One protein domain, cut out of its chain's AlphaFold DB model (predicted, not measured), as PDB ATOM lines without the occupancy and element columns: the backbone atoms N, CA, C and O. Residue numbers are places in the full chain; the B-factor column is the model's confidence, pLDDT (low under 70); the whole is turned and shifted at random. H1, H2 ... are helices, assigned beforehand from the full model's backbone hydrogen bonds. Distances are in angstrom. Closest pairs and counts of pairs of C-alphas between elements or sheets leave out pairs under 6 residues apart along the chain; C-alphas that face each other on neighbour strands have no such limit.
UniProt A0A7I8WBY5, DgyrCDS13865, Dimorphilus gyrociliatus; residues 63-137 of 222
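AT A GLANCE: This is residues 63 to 137 of the 222 residues of the protein "DgyrCDS13865" of Dimorphilus gyrociliatus (UniProt A0A7I8WBY5). One long helix, H2, has a loop of the link before it, residues 88 to 113, folded along its first part, while the thin, drawn-out earlier part of that link, with no named element in it, leads away to a short helix, H1, at the far end. Residues 127 to 137 of H2 stick out beyond the loops, and so do residues 63 to 71 of H1. The printed part has 75 residues, with two named helices in the order H1, H2 and no named strand; the class is all helix, though under half of the residues, 36 of 75, are in named elements. The whole is extended, with a radius of gyration of the C-alphas of 18.4 A, and elongated, spanning 57 by 34 by 20 A.

IN THESE COORDINATES: Find C-alpha 114 at (102.603, 162.851, 161.006); from there H2, residues 114 to 137, runs 34.7 A to C-alpha 137 at (109.251, 196.898, 160.307). Then go to C-alpha 63 at (128.257, 143.423, 181.963), where H1, residues 63 to 74, begins; it is 16.1 A long.

HOW THE PARTS SIT: Look from H2 to H1 and you find them apart, with no C-alpha of the one within 8 A of the other. The link between them, residues 75 to 113, is long. Along it, residues 73 to 79, of which 73 and 74 belong to H1, and residues 81 to 87 stand free. In H1 and H2 every O i to N i+4 pair is within hydrogen-bond range.

THE WHOLE: The C-alphas of Glu 63 and Ser 137, the two farthest apart, are 60.7 A apart. The printed part has no cut. Look at residues 78 to 85 in the link for pLDDT under 70; the mean of the printed part is 83.7.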
ATOM      1  N   GLU A  63     127.230 143.516 183.000       86.56
ATOM      2  CA  GLU A  63     128.257 143.423 181.963       86.56
ATOM      3  C   GLU A  63     127.752 143.973 180.629       86.56
ATOM      4  O   GLU A  63     128.419 144.791 179.999       86.56
ATOM      5  N   VAL A  64     126.546 143.572 180.214       84.06
ATOM      6  CA  VAL A  64     125.929 144.033 178.959       84.06
ATOM      7  C   VAL A  64     125.619 145.526 179.030       84.06
ATOM      8  O   VAL A  64     125.858 146.253 178.063       84.06
ATOM      9  N   ARG A  65     125.112 145.995 180.176       82.69
ATOM     10  CA  ARG A  65     124.831 147.414 180.410       82.69
ATOM     11  C   ARG A  65     126.104 148.250 180.315       82.69
ATOM     12  O   ARG A  65     126.112 149.278 179.639       82.69
ATOM     13  N   ASP A  66     127.171 147.803 180.961       88.81
ATOM     14  CA  ASP A  66     128.435 148.527 181.018       88.81
ATOM     15  C   ASP A  66     129.148 148.489 179.656       88.81
ATOM     16  O   ASP A  66     129.682 149.510 179.217       88.81
ATOM     17  N   HIS A  67     129.046 147.382 178.911       88.44
ATOM     18  CA  HIS A  67     129.508 147.305 177.520       88.44
ATOM     19  C   HIS A  67     128.758 148.276 176.606       88.44
ATOM     20  O   HIS A  67     129.374 148.952 175.784       88.44
ATOM     21  N   LEU A  68     127.431 148.363 176.745       83.94
ATOM     22  CA  LEU A  68     126.600 149.250 175.931       83.94
ATOM     23  C   LEU A  68     126.887 150.727 176.236       83.94
ATOM     24  O   LEU A  68     126.967 151.542 175.316       83.94
ATOM     25  N   ASN A  69     127.096 151.062 177.513       82.81
ATOM     26  CA  ASN A  69     127.522 152.394 177.939       82.81
ATOM     27  C   ASN A  69     128.912 152.738 177.393       82.81
ATOM     28  O   ASN A  69     129.085 153.789 176.782       82.81
ATOM     29  N   THR A  70     129.872 151.819 177.523       88.94
ATOM     30  CA  THR A  70     131.228 151.990 176.981       88.94
ATOM     31  C   THR A  70     131.175 152.218 175.474       88.94
ATOM     32  O   THR A  70     131.726 153.196 174.980       88.94
ATOM     33  N   TYR A  71     130.432 151.378 174.746       85.00
ATOM     34  CA  TYR A  71     130.243 151.510 173.306       85.00
ATOM     35  C   TYR A  71     129.654 152.868 172.926       85.00
ATOM     36  O   TYR A  71     130.163 153.494 172.002       85.00
ATOM     37  N   ARG A  72     128.610 153.338 173.626       78.50
ATOM     38  CA  ARG A  72     127.996 154.659 173.408       78.50
ATOM     39  C   ARG A  72     129.016 155.786 173.584       78.50
ATOM     40  O   ARG A  72     129.053 156.704 172.765       78.50
ATOM     41  N   ASP A  73     129.834 155.707 174.627       80.69
ATOM     42  CA  ASP A  73     130.710 156.803 175.048       80.69
ATOM     43  C   ASP A  73     132.006 156.872 174.217       80.69
ATOM     44  O   ASP A  73     132.493 157.970 173.910       80.69
ATOM     45  N   THR A  74     132.528 155.716 173.788       84.88
ATOM     46  CA  THR A  74     133.755 155.596 172.983       84.88
ATOM     47  C   THR A  74     133.501 155.514 171.476       84.88
ATOM     48  O   THR A  74     134.464 155.448 170.709       84.88
ATOM     49  N   HIS A  75     132.242 155.495 171.015       82.69
ATOM     50  CA  HIS A  75     131.963 155.298 169.594       82.69
ATOM     51  C   HIS A  75     132.485 156.457 168.725       82.69
ATOM     52  O   HIS A  75     132.170 157.616 169.002       82.69
ATOM     53  N   PRO A  76     133.187 156.181 167.605       81.19
ATOM     54  CA  PRO A  76     133.683 157.223 166.696       81.19
ATOM     55  C   PRO A  76     132.567 158.077 166.080       81.19
ATOM     56  O   PRO A  76     132.764 159.248 165.774       81.19
ATOM     57  N   ARG A  77     131.378 157.482 165.906       72.56
ATOM     58  CA  ARG A  77     130.138 158.154 165.487       72.56
ATOM     59  C   ARG A  77     129.166 158.332 166.647       72.56
ATOM     60  O   ARG A  77     127.958 158.199 166.460       72.56
ATOM     61  N   ARG A  78     129.673 158.570 167.858       67.69
ATOM     62  CA  ARG A  78     128.791 158.928 168.966       67.69
ATOM     63  C   ARG A  78     127.984 160.161 168.546       67.69
ATOM     64  O   ARG A  78     128.584 161.107 168.021       67.69
ATOM     65  N   PRO A  79     126.657 160.180 168.743       62.16
ATOM     66  CA  PRO A  79     125.956 161.446 168.755       62.16
ATOM     67  C   PRO A  79     126.598 162.228 169.898       62.16
ATOM     68  O   PRO A  79     126.480 161.864 171.068       62.16
ATOM     69  N   VAL A  80     127.413 163.228 169.558       63.47
ATOM     70  CA  VAL A  80     127.873 164.187 170.554       63.47
ATOM     71  C   VAL A  80     126.588 164.707 171.178       63.47
ATOM     72  O   VAL A  80     125.686 165.103 170.443       63.47
ATOM     73  N   MET A  81     126.490 164.678 172.506       55.44
ATOM     74  CA  MET A  81     125.416 165.310 173.286       55.44
ATOM     75  C   MET A  81     125.484 166.849 173.133       55.44
ATOM     76  O   MET A  81     125.396 167.598 174.097       55.44
ATOM     77  N   ALA A  82     125.756 167.334 171.923       54.91
ATOM     78  CA  ALA A  82     125.667 168.709 171.504       54.91
ATOM     79  C   ALA A  82     124.188 168.949 171.216       54.91
ATOM     80  O   ALA A  82     123.728 168.815 170.091       54.91
ATOM     81  N   GLU A  83     123.476 169.225 172.306       57.81
ATOM     82  CA  GLU A  83     122.120 169.753 172.360       57.81
ATOM     83  C   GLU A  83     121.087 168.961 171.543       57.81
ATOM     84  O   GLU A  83     120.842 169.244 170.376       57.81
ATOM     85  N   ASP A  84     120.343 168.076 172.217       60.66
ATOM     86  CA  ASP A  84     119.051 167.513 171.767       60.66
ATOM     87  C   ASP A  84     117.959 168.594 171.542       60.66
ATOM     88  O   ASP A  84     116.752 168.339 171.618       60.66
ATOM     89  N   LYS A  85     118.346 169.846 171.273       68.12
ATOM     90  CA  LYS A  85     117.444 170.855 170.738       68.12
ATOM     91  C   LYS A  85     117.208 170.513 169.282       68.12
ATOM     92  O   LYS A  85     117.971 170.886 168.394       68.12
ATOM     93  N   ARG A  86     116.105 169.806 169.064       72.25
ATOM     94  CA  ARG A  86     115.503 169.667 167.741       72.25
ATOM     95  C   ARG A  86     115.439 171.015 167.053       72.25
ATOM     96  O   ARG A  86     115.159 172.033 167.695       72.25
ATOM     97  N   LEU A  87     115.693 171.011 165.750       80.75
ATOM     98  CA  LEU A  87     115.605 172.240 164.977       80.75
ATOM     99  C   LEU A  87     114.175 172.801 165.090       80.75
ATOM    100  O   LEU A  87     113.227 172.020 165.186       80.75
ATOM    101  N   PRO A  88     113.977 174.129 165.033       83.00
ATOM    102  CA  PRO A  88     112.650 174.744 165.178       83.00
ATOM    103  C   PRO A  88     111.588 174.179 164.218       83.00
ATOM    104  O   PRO A  88     110.397 174.150 164.511       83.00
ATOM    105  N   THR A  89     112.040 173.706 163.062       86.88
ATOM    106  CA  THR A  89     111.233 173.150 161.974       86.88
ATOM    107  C   THR A  89     111.121 171.619 162.017       86.88
ATOM    108  O   THR A  89     110.364 171.010 161.261       86.88
ATOM    109  N   GLU A  90     111.904 170.964 162.870       89.38
ATOM    110  CA  GLU A  90     111.935 169.512 162.966       89.38
ATOM    111  C   GLU A  90     110.675 168.989 163.672       89.38
ATOM    112  O   GLU A  90     110.275 169.517 164.712       89.38
ATOM    113  N   PRO A  91     110.029 167.943 163.129       90.75
ATOM    114  CA  PRO A  91     108.828 167.405 163.736       90.75
ATOM    115  C   PRO A  91     109.115 166.785 165.116       90.75
ATOM    116  O   PRO A  91     110.152 166.146 165.319       90.75
ATOM    117  N   PRO A  92     108.192 166.934 166.082       90.50
ATOM    118  CA  PRO A  92     108.319 166.335 167.398       90.50
ATOM    119  C   PRO A  92     108.151 164.808 167.322       90.50
ATOM    120  O   PRO A  92     107.858 164.234 166.272       90.50
ATOM    121  N   VAL A  93     108.365 164.126 168.453       89.69
ATOM    122  CA  VAL A  93     108.290 162.661 168.484       89.69
ATOM    123  C   VAL A  93     106.866 162.221 168.149       89.69
ATOM    124  O   VAL A  93     105.917 162.864 168.604       89.69
ATOM    125  N   PRO A  94     106.687 161.106 167.421       87.50
ATOM    126  CA  PRO A  94     105.387 160.456 167.350       87.50
ATOM    127  C   PRO A  94     104.833 160.234 168.766       87.50
ATOM    128  O   PRO A  94     105.544 159.732 169.634       87.50
ATOM    129  N   GLY A  95     103.586 160.643 169.004       88.94
ATOM    130  CA  GLY A  95     102.972 160.626 170.339       88.94
ATOM    131  C   GLY A  95     103.118 161.929 171.135       88.94
ATOM    132  O   GLY A  95     102.650 161.998 172.268       88.94
ATOM    133  N   TYR A  96     103.723 162.975 170.567       90.12
ATOM    134  CA  TYR A  96     103.690 164.314 171.152       90.12
ATOM    135  C   TYR A  96     102.247 164.837 171.241       90.12
ATOM    136  O   TYR A  96     101.545 164.915 170.234       90.12
ATOM    137  N   LEU A  97     101.824 165.198 172.458       91.06
ATOM    138  CA  LEU A  97     100.464 165.662 172.772       91.06
ATOM    139  C   LEU A  97     100.339 167.192 172.833       91.06
ATOM    140  O   LEU A  97      99.256 167.716 173.080       91.06
ATOM    141  N   GLY A  98     101.449 167.914 172.667       91.31
ATOM    142  CA  GLY A  98     101.430 169.370 172.662       91.31
ATOM    143  C   GLY A  98     100.886 169.938 171.352       91.31
ATOM    144  O   GLY A  98     100.777 169.253 170.335       91.31
ATOM    145  N   PHE A  99     100.573 171.231 171.373       90.94
ATOM    146  CA  PHE A  99     100.084 171.933 170.193       90.94
ATOM    147  C   PHE A  99     101.175 172.061 169.120       90.94
ATOM    148  O   PHE A  99     102.315 172.423 169.420       90.94
ATOM    149  N   VAL A 100     100.801 171.809 167.864       90.44
ATOM    150  CA  VAL A 100     101.648 172.009 166.684       90.44
ATOM    151  C   VAL A 100     100.957 173.021 165.758       90.44
ATOM    152  O   VAL A 100      99.872 172.735 165.245       90.44
ATOM    153  N   PRO A 101     101.556 174.198 165.508       89.44
ATOM    154  CA  PRO A 101     100.973 175.198 164.622       89.44
ATOM    155  C   PRO A 101     100.729 174.650 163.212       89.44
ATOM    156  O   PRO A 101     101.555 173.927 162.662       89.44
ATOM    157  N   ARG A 102      99.601 175.045 162.606       86.81
ATOM    158  CA  ARG A 102      99.247 174.776 161.195       86.81
ATOM    159  C   ARG A 102      99.101 173.297 160.794       86.81
ATOM    160  O   ARG A 102      98.862 173.046 159.615       86.81
ATOM    161  N   ILE A 103      99.158 172.350 161.737       84.25
ATOM    162  CA  ILE A 103      99.078 170.909 161.442       84.25
ATOM    163  C   ILE A 103      97.698 170.475 160.912       84.25
ATOM    164  O   ILE A 103      97.644 169.772 159.909       84.25
ATOM    165  N   ASP A 104      96.607 170.962 161.517       77.75
ATOM    166  CA  ASP A 104      95.229 170.551 161.170       77.75
ATOM    167  C   ASP A 104      94.488 171.565 160.288       77.75
ATOM    168  O   ASP A 104      93.490 171.252 159.647       77.75
ATOM    169  N   VAL A 105      94.954 172.818 160.278       71.38
ATOM    170  CA  VAL A 105      94.232 173.951 159.667       71.38
ATOM    171  C   VAL A 105      94.561 174.109 158.180       71.38
ATOM    172  O   VAL A 105      93.856 174.812 157.461       71.38
ATOM    173  N   THR A 106      95.650 173.498 157.707       72.19
ATOM    174  CA  THR A 106      96.157 173.706 156.347       72.19
ATOM    175  C   THR A 106      96.066 172.443 155.500       72.19
ATOM    176  O   THR A 106      96.290 171.332 155.975       72.19
ATOM    177  N   GLU A 107      95.801 172.612 154.203       81.06
ATOM    178  CA  GLU A 107      95.766 171.501 153.242       81.06
ATOM    179  C   GLU A 107      97.145 170.853 153.017       81.06
ATOM    180  O   GLU A 107      97.226 169.758 152.464       81.06
ATOM    181  N   LEU A 108      98.236 171.486 153.482       77.56
ATOM    182  CA  LEU A 108      99.610 170.975 153.356       77.56
ATOM    183  C   LEU A 108      99.795 169.583 153.979       77.56
ATOM    184  O   LEU A 108     100.711 168.853 153.597       77.56
ATOM    185  N   GLY A 109      98.957 169.235 154.955       73.31
ATOM    186  CA  GLY A 109      99.048 168.003 155.726       73.31
ATOM    187  C   GLY A 109      98.170 166.847 155.247       73.31
ATOM    188  O   GLY A 109      98.290 165.739 155.780       73.31
ATOM    189  N   LEU A 110      97.273 167.075 154.280       81.88
ATOM    190  CA  LEU A 110      96.251 166.095 153.910       81.88
ATOM    191  C   LEU A 110      96.872 164.847 153.267       81.88
ATOM    192  O   LEU A 110      97.636 164.929 152.307       81.88
ATOM    193  N   GLY A 111      96.549 163.671 153.814       84.56
ATOM    194  CA  GLY A 111      97.048 162.380 153.323       84.56
ATOM    195  C   GLY A 111      98.534 162.107 153.594       84.56
ATOM    196  O   GLY A 111      99.064 161.096 153.132       84.56
ATOM    197  N   ALA A 112      99.225 162.974 154.341       88.00
ATOM    198  CA  ALA A 112     100.622 162.787 154.712       88.00
ATOM    199  C   ALA A 112     100.777 162.146 156.107       88.00
ATOM    200  O   ALA A 112      99.894 162.201 156.959       88.00
ATOM    201  N   ARG A 113     101.934 161.509 156.339       91.50
ATOM    202  CA  ARG A 113     102.309 160.970 157.658       91.50
ATOM    203  C   ARG A 113     102.611 162.113 158.625       91.50
ATOM    204  O   ARG A 113     103.194 163.108 158.199       91.50
ATOM    205  N   TYR A 114     102.368 161.890 159.919       90.25
ATOM    206  CA  TYR A 114     102.603 162.851 161.006       90.25
ATOM    207  C   TYR A 114     103.892 163.670 160.844       90.25
ATOM    208  O   TYR A 114     103.824 164.879 160.674       90.25
ATOM    209  N   ASN A 115     105.058 163.018 160.756       91.12
ATOM    210  CA  ASN A 115     106.346 163.715 160.642       91.12
ATOM    211  C   ASN A 115     106.417 164.684 159.448       91.12
ATOM    212  O   ASN A 115     107.025 165.746 159.546       91.12
ATOM    213  N   ARG A 116     105.804 164.325 158.313       90.69
ATOM    214  CA  ARG A 116     105.797 165.166 157.111       90.69
ATOM    215  C   ARG A 116     104.826 166.332 157.279       90.69
ATOM    216  O   ARG A 116     105.208 167.467 157.024       90.69
ATOM    217  N   THR A 117     103.614 166.046 157.740       91.62
ATOM    218  CA  THR A 117     102.569 167.038 158.022       91.62
ATOM    219  C   THR A 117     103.061 168.082 159.022       91.62
ATOM    220  O   THR A 117     102.986 169.278 158.756       91.62
ATOM    221  N   THR A 118     103.649 167.644 160.135       92.00
ATOM    222  CA  THR A 118     104.176 168.537 161.167       92.00
ATOM    223  C   THR A 118     105.343 169.377 160.660       92.00
ATOM    224  O   THR A 118     105.353 170.582 160.899       92.00
ATOM    225  N   LYS A 119     106.288 168.785 159.917       91.94
ATOM    226  CA  LYS A 119     107.399 169.536 159.318       91.94
ATOM    227  C   LYS A 119     106.887 170.667 158.419       91.94
ATOM    228  O   LYS A 119     107.281 171.813 158.597       91.94
ATOM    229  N   LEU A 120     105.967 170.358 157.504       91.19
ATOM    230  CA  LEU A 120     105.386 171.345 156.587       91.19
ATOM    231  C   LEU A 120     104.596 172.435 157.326       91.19
ATOM    232  O   LEU A 120     104.677 173.610 156.967       91.19
ATOM    233  N   GLY A 121     103.849 172.062 158.369       91.31
ATOM    234  CA  GLY A 121     103.120 173.012 159.212       91.31
ATOM    235  C   GLY A 121     104.053 173.994 159.926       91.31
ATOM    236  O   GLY A 121     103.808 175.202 159.903       91.31
ATOM    237  N   LEU A 122     105.156 173.492 160.491       92.12
ATOM    238  CA  LEU A 122     106.172 174.318 161.142       92.12
ATOM    239  C   LEU A 122     106.890 175.226 160.135       92.12
ATOM    240  O   LEU A 122     106.976 176.424 160.384       92.12
ATOM    241  N   GLU A 123     107.333 174.710 158.982       91.50
ATOM    242  CA  GLU A 123     107.945 175.520 157.907       91.50
ATOM    243  C   GLU A 123     107.050 176.694 157.501       91.50
ATOM    244  O   GLU A 123     107.503 177.837 157.410       91.50
ATOM    245  N   ASN A 124     105.758 176.423 157.308       91.62
ATOM    246  CA  ASN A 124     104.787 177.442 156.941       91.62
ATOM    247  C   ASN A 124     104.644 178.501 158.047       91.62
ATOM    248  O   ASN A 124     104.758 179.698 157.777       91.62
ATOM    249  N   PHE A 125     104.473 178.065 159.297       92.44
ATOM    250  CA  PHE A 125     104.348 178.962 160.446       92.44
ATOM    251  C   PHE A 125     105.580 179.860 160.634       92.44
ATOM    252  O   PHE A 125     105.441 181.072 160.819       92.44
ATOM    253  N   TYR A 126     106.790 179.304 160.535       91.94
ATOM    254  CA  TYR A 126     108.026 180.088 160.608       91.94
ATOM    255  C   TYR A 126     108.123 181.101 159.459       91.94
ATOM    256  O   TYR A 126     108.324 182.288 159.701       91.94
ATOM    257  N   GLY A 127     107.841 180.691 158.220       91.56
ATOM    258  CA  GLY A 127     107.836 181.619 157.088       91.56
ATOM    259  C   GLY A 127     106.779 182.727 157.204       91.56
ATOM    260  O   GLY A 127     106.986 183.849 156.745       91.56
ATOM    261  N   GLU A 128     105.613 182.454 157.792       90.75
ATOM    262  CA  GLU A 128     104.597 183.476 158.078       90.75
ATOM    263  C   GLU A 128     105.039 184.445 159.180       90.75
ATOM    264  O   GLU A 128     104.867 185.656 159.033       90.75
ATOM    265  N   THR A 129     105.624 183.936 160.268       91.50
ATOM    266  CA  THR A 129     106.100 184.774 161.380       91.50
ATOM    267  C   THR A 129     107.243 185.697 160.968       91.50
ATOM    268  O   THR A 129     107.220 186.875 161.330       91.50
ATOM    269  N   GLU A 130     108.180 185.223 160.146       91.25
ATOM    270  CA  GLU A 130     109.245 186.050 159.567       91.25
ATOM    271  C   GLU A 130     108.681 187.140 158.647       91.25
ATOM    272  O   GLU A 130     108.990 188.321 158.812       91.25
ATOM    273  N   ARG A 131     107.772 186.782 157.728       90.44
ATOM    274  CA  ARG A 131     107.105 187.753 156.841       90.44
ATOM    275  C   ARG A 131     106.319 188.804 157.624       90.44
ATOM    276  O   ARG A 131     106.353 189.985 157.278       90.44
ATOM    277  N   ALA A 132     105.640 188.399 158.694       89.00
ATOM    278  CA  ALA A 132     104.939 189.317 159.584       89.00
ATOM    279  C   ALA A 132     105.912 190.233 160.341       89.00
ATOM    280  O   ALA A 132     105.633 191.420 160.503       89.00
ATOM    281  N   ALA A 133     107.066 189.725 160.784       90.50
ATOM    282  CA  ALA A 133     108.104 190.537 161.414       90.50
ATOM    283  C   ALA A 133     108.669 191.597 160.456       90.50
ATOM    284  O   ALA A 133     108.735 192.768 160.829       90.50
ATOM    285  N   LEU A 134     108.974 191.213 159.215       89.00
ATOM    286  CA  LEU A 134     109.423 192.135 158.172       89.00
ATOM    287  C   LEU A 134     108.357 193.196 157.867       89.00
ATOM    288  O   LEU A 134     108.656 194.386 157.875       89.00
ATOM    289  N   SER A 135     107.098 192.788 157.695       84.81
ATOM    290  CA  SER A 135     105.979 193.709 157.442       84.81
ATOM    291  C   SER A 135     105.751 194.700 158.592       84.81
ATOM    292  O   SER A 135     105.497 195.878 158.357       84.81
ATOM    293  N   ARG A 136     105.935 194.273 159.849       83.88
ATOM    294  CA  ARG A 136     105.887 195.183 161.011       83.88
ATOM    295  C   ARG A 136     106.980 196.249 160.984       83.88
ATOM    296  O   ARG A 136     106.756 197.337 161.500       83.88
ATOM    297  N   SER A 137     108.150 195.935 160.427       82.75
ATOM    298  CA  SER A 137     109.251 196.898 160.307       82.75
ATOM    299  C   SER A 137     109.048 197.902 159.169       82.75
ATOM    300  O   SER A 137     109.627 198.986 159.197       82.75
TER     301      SER A 137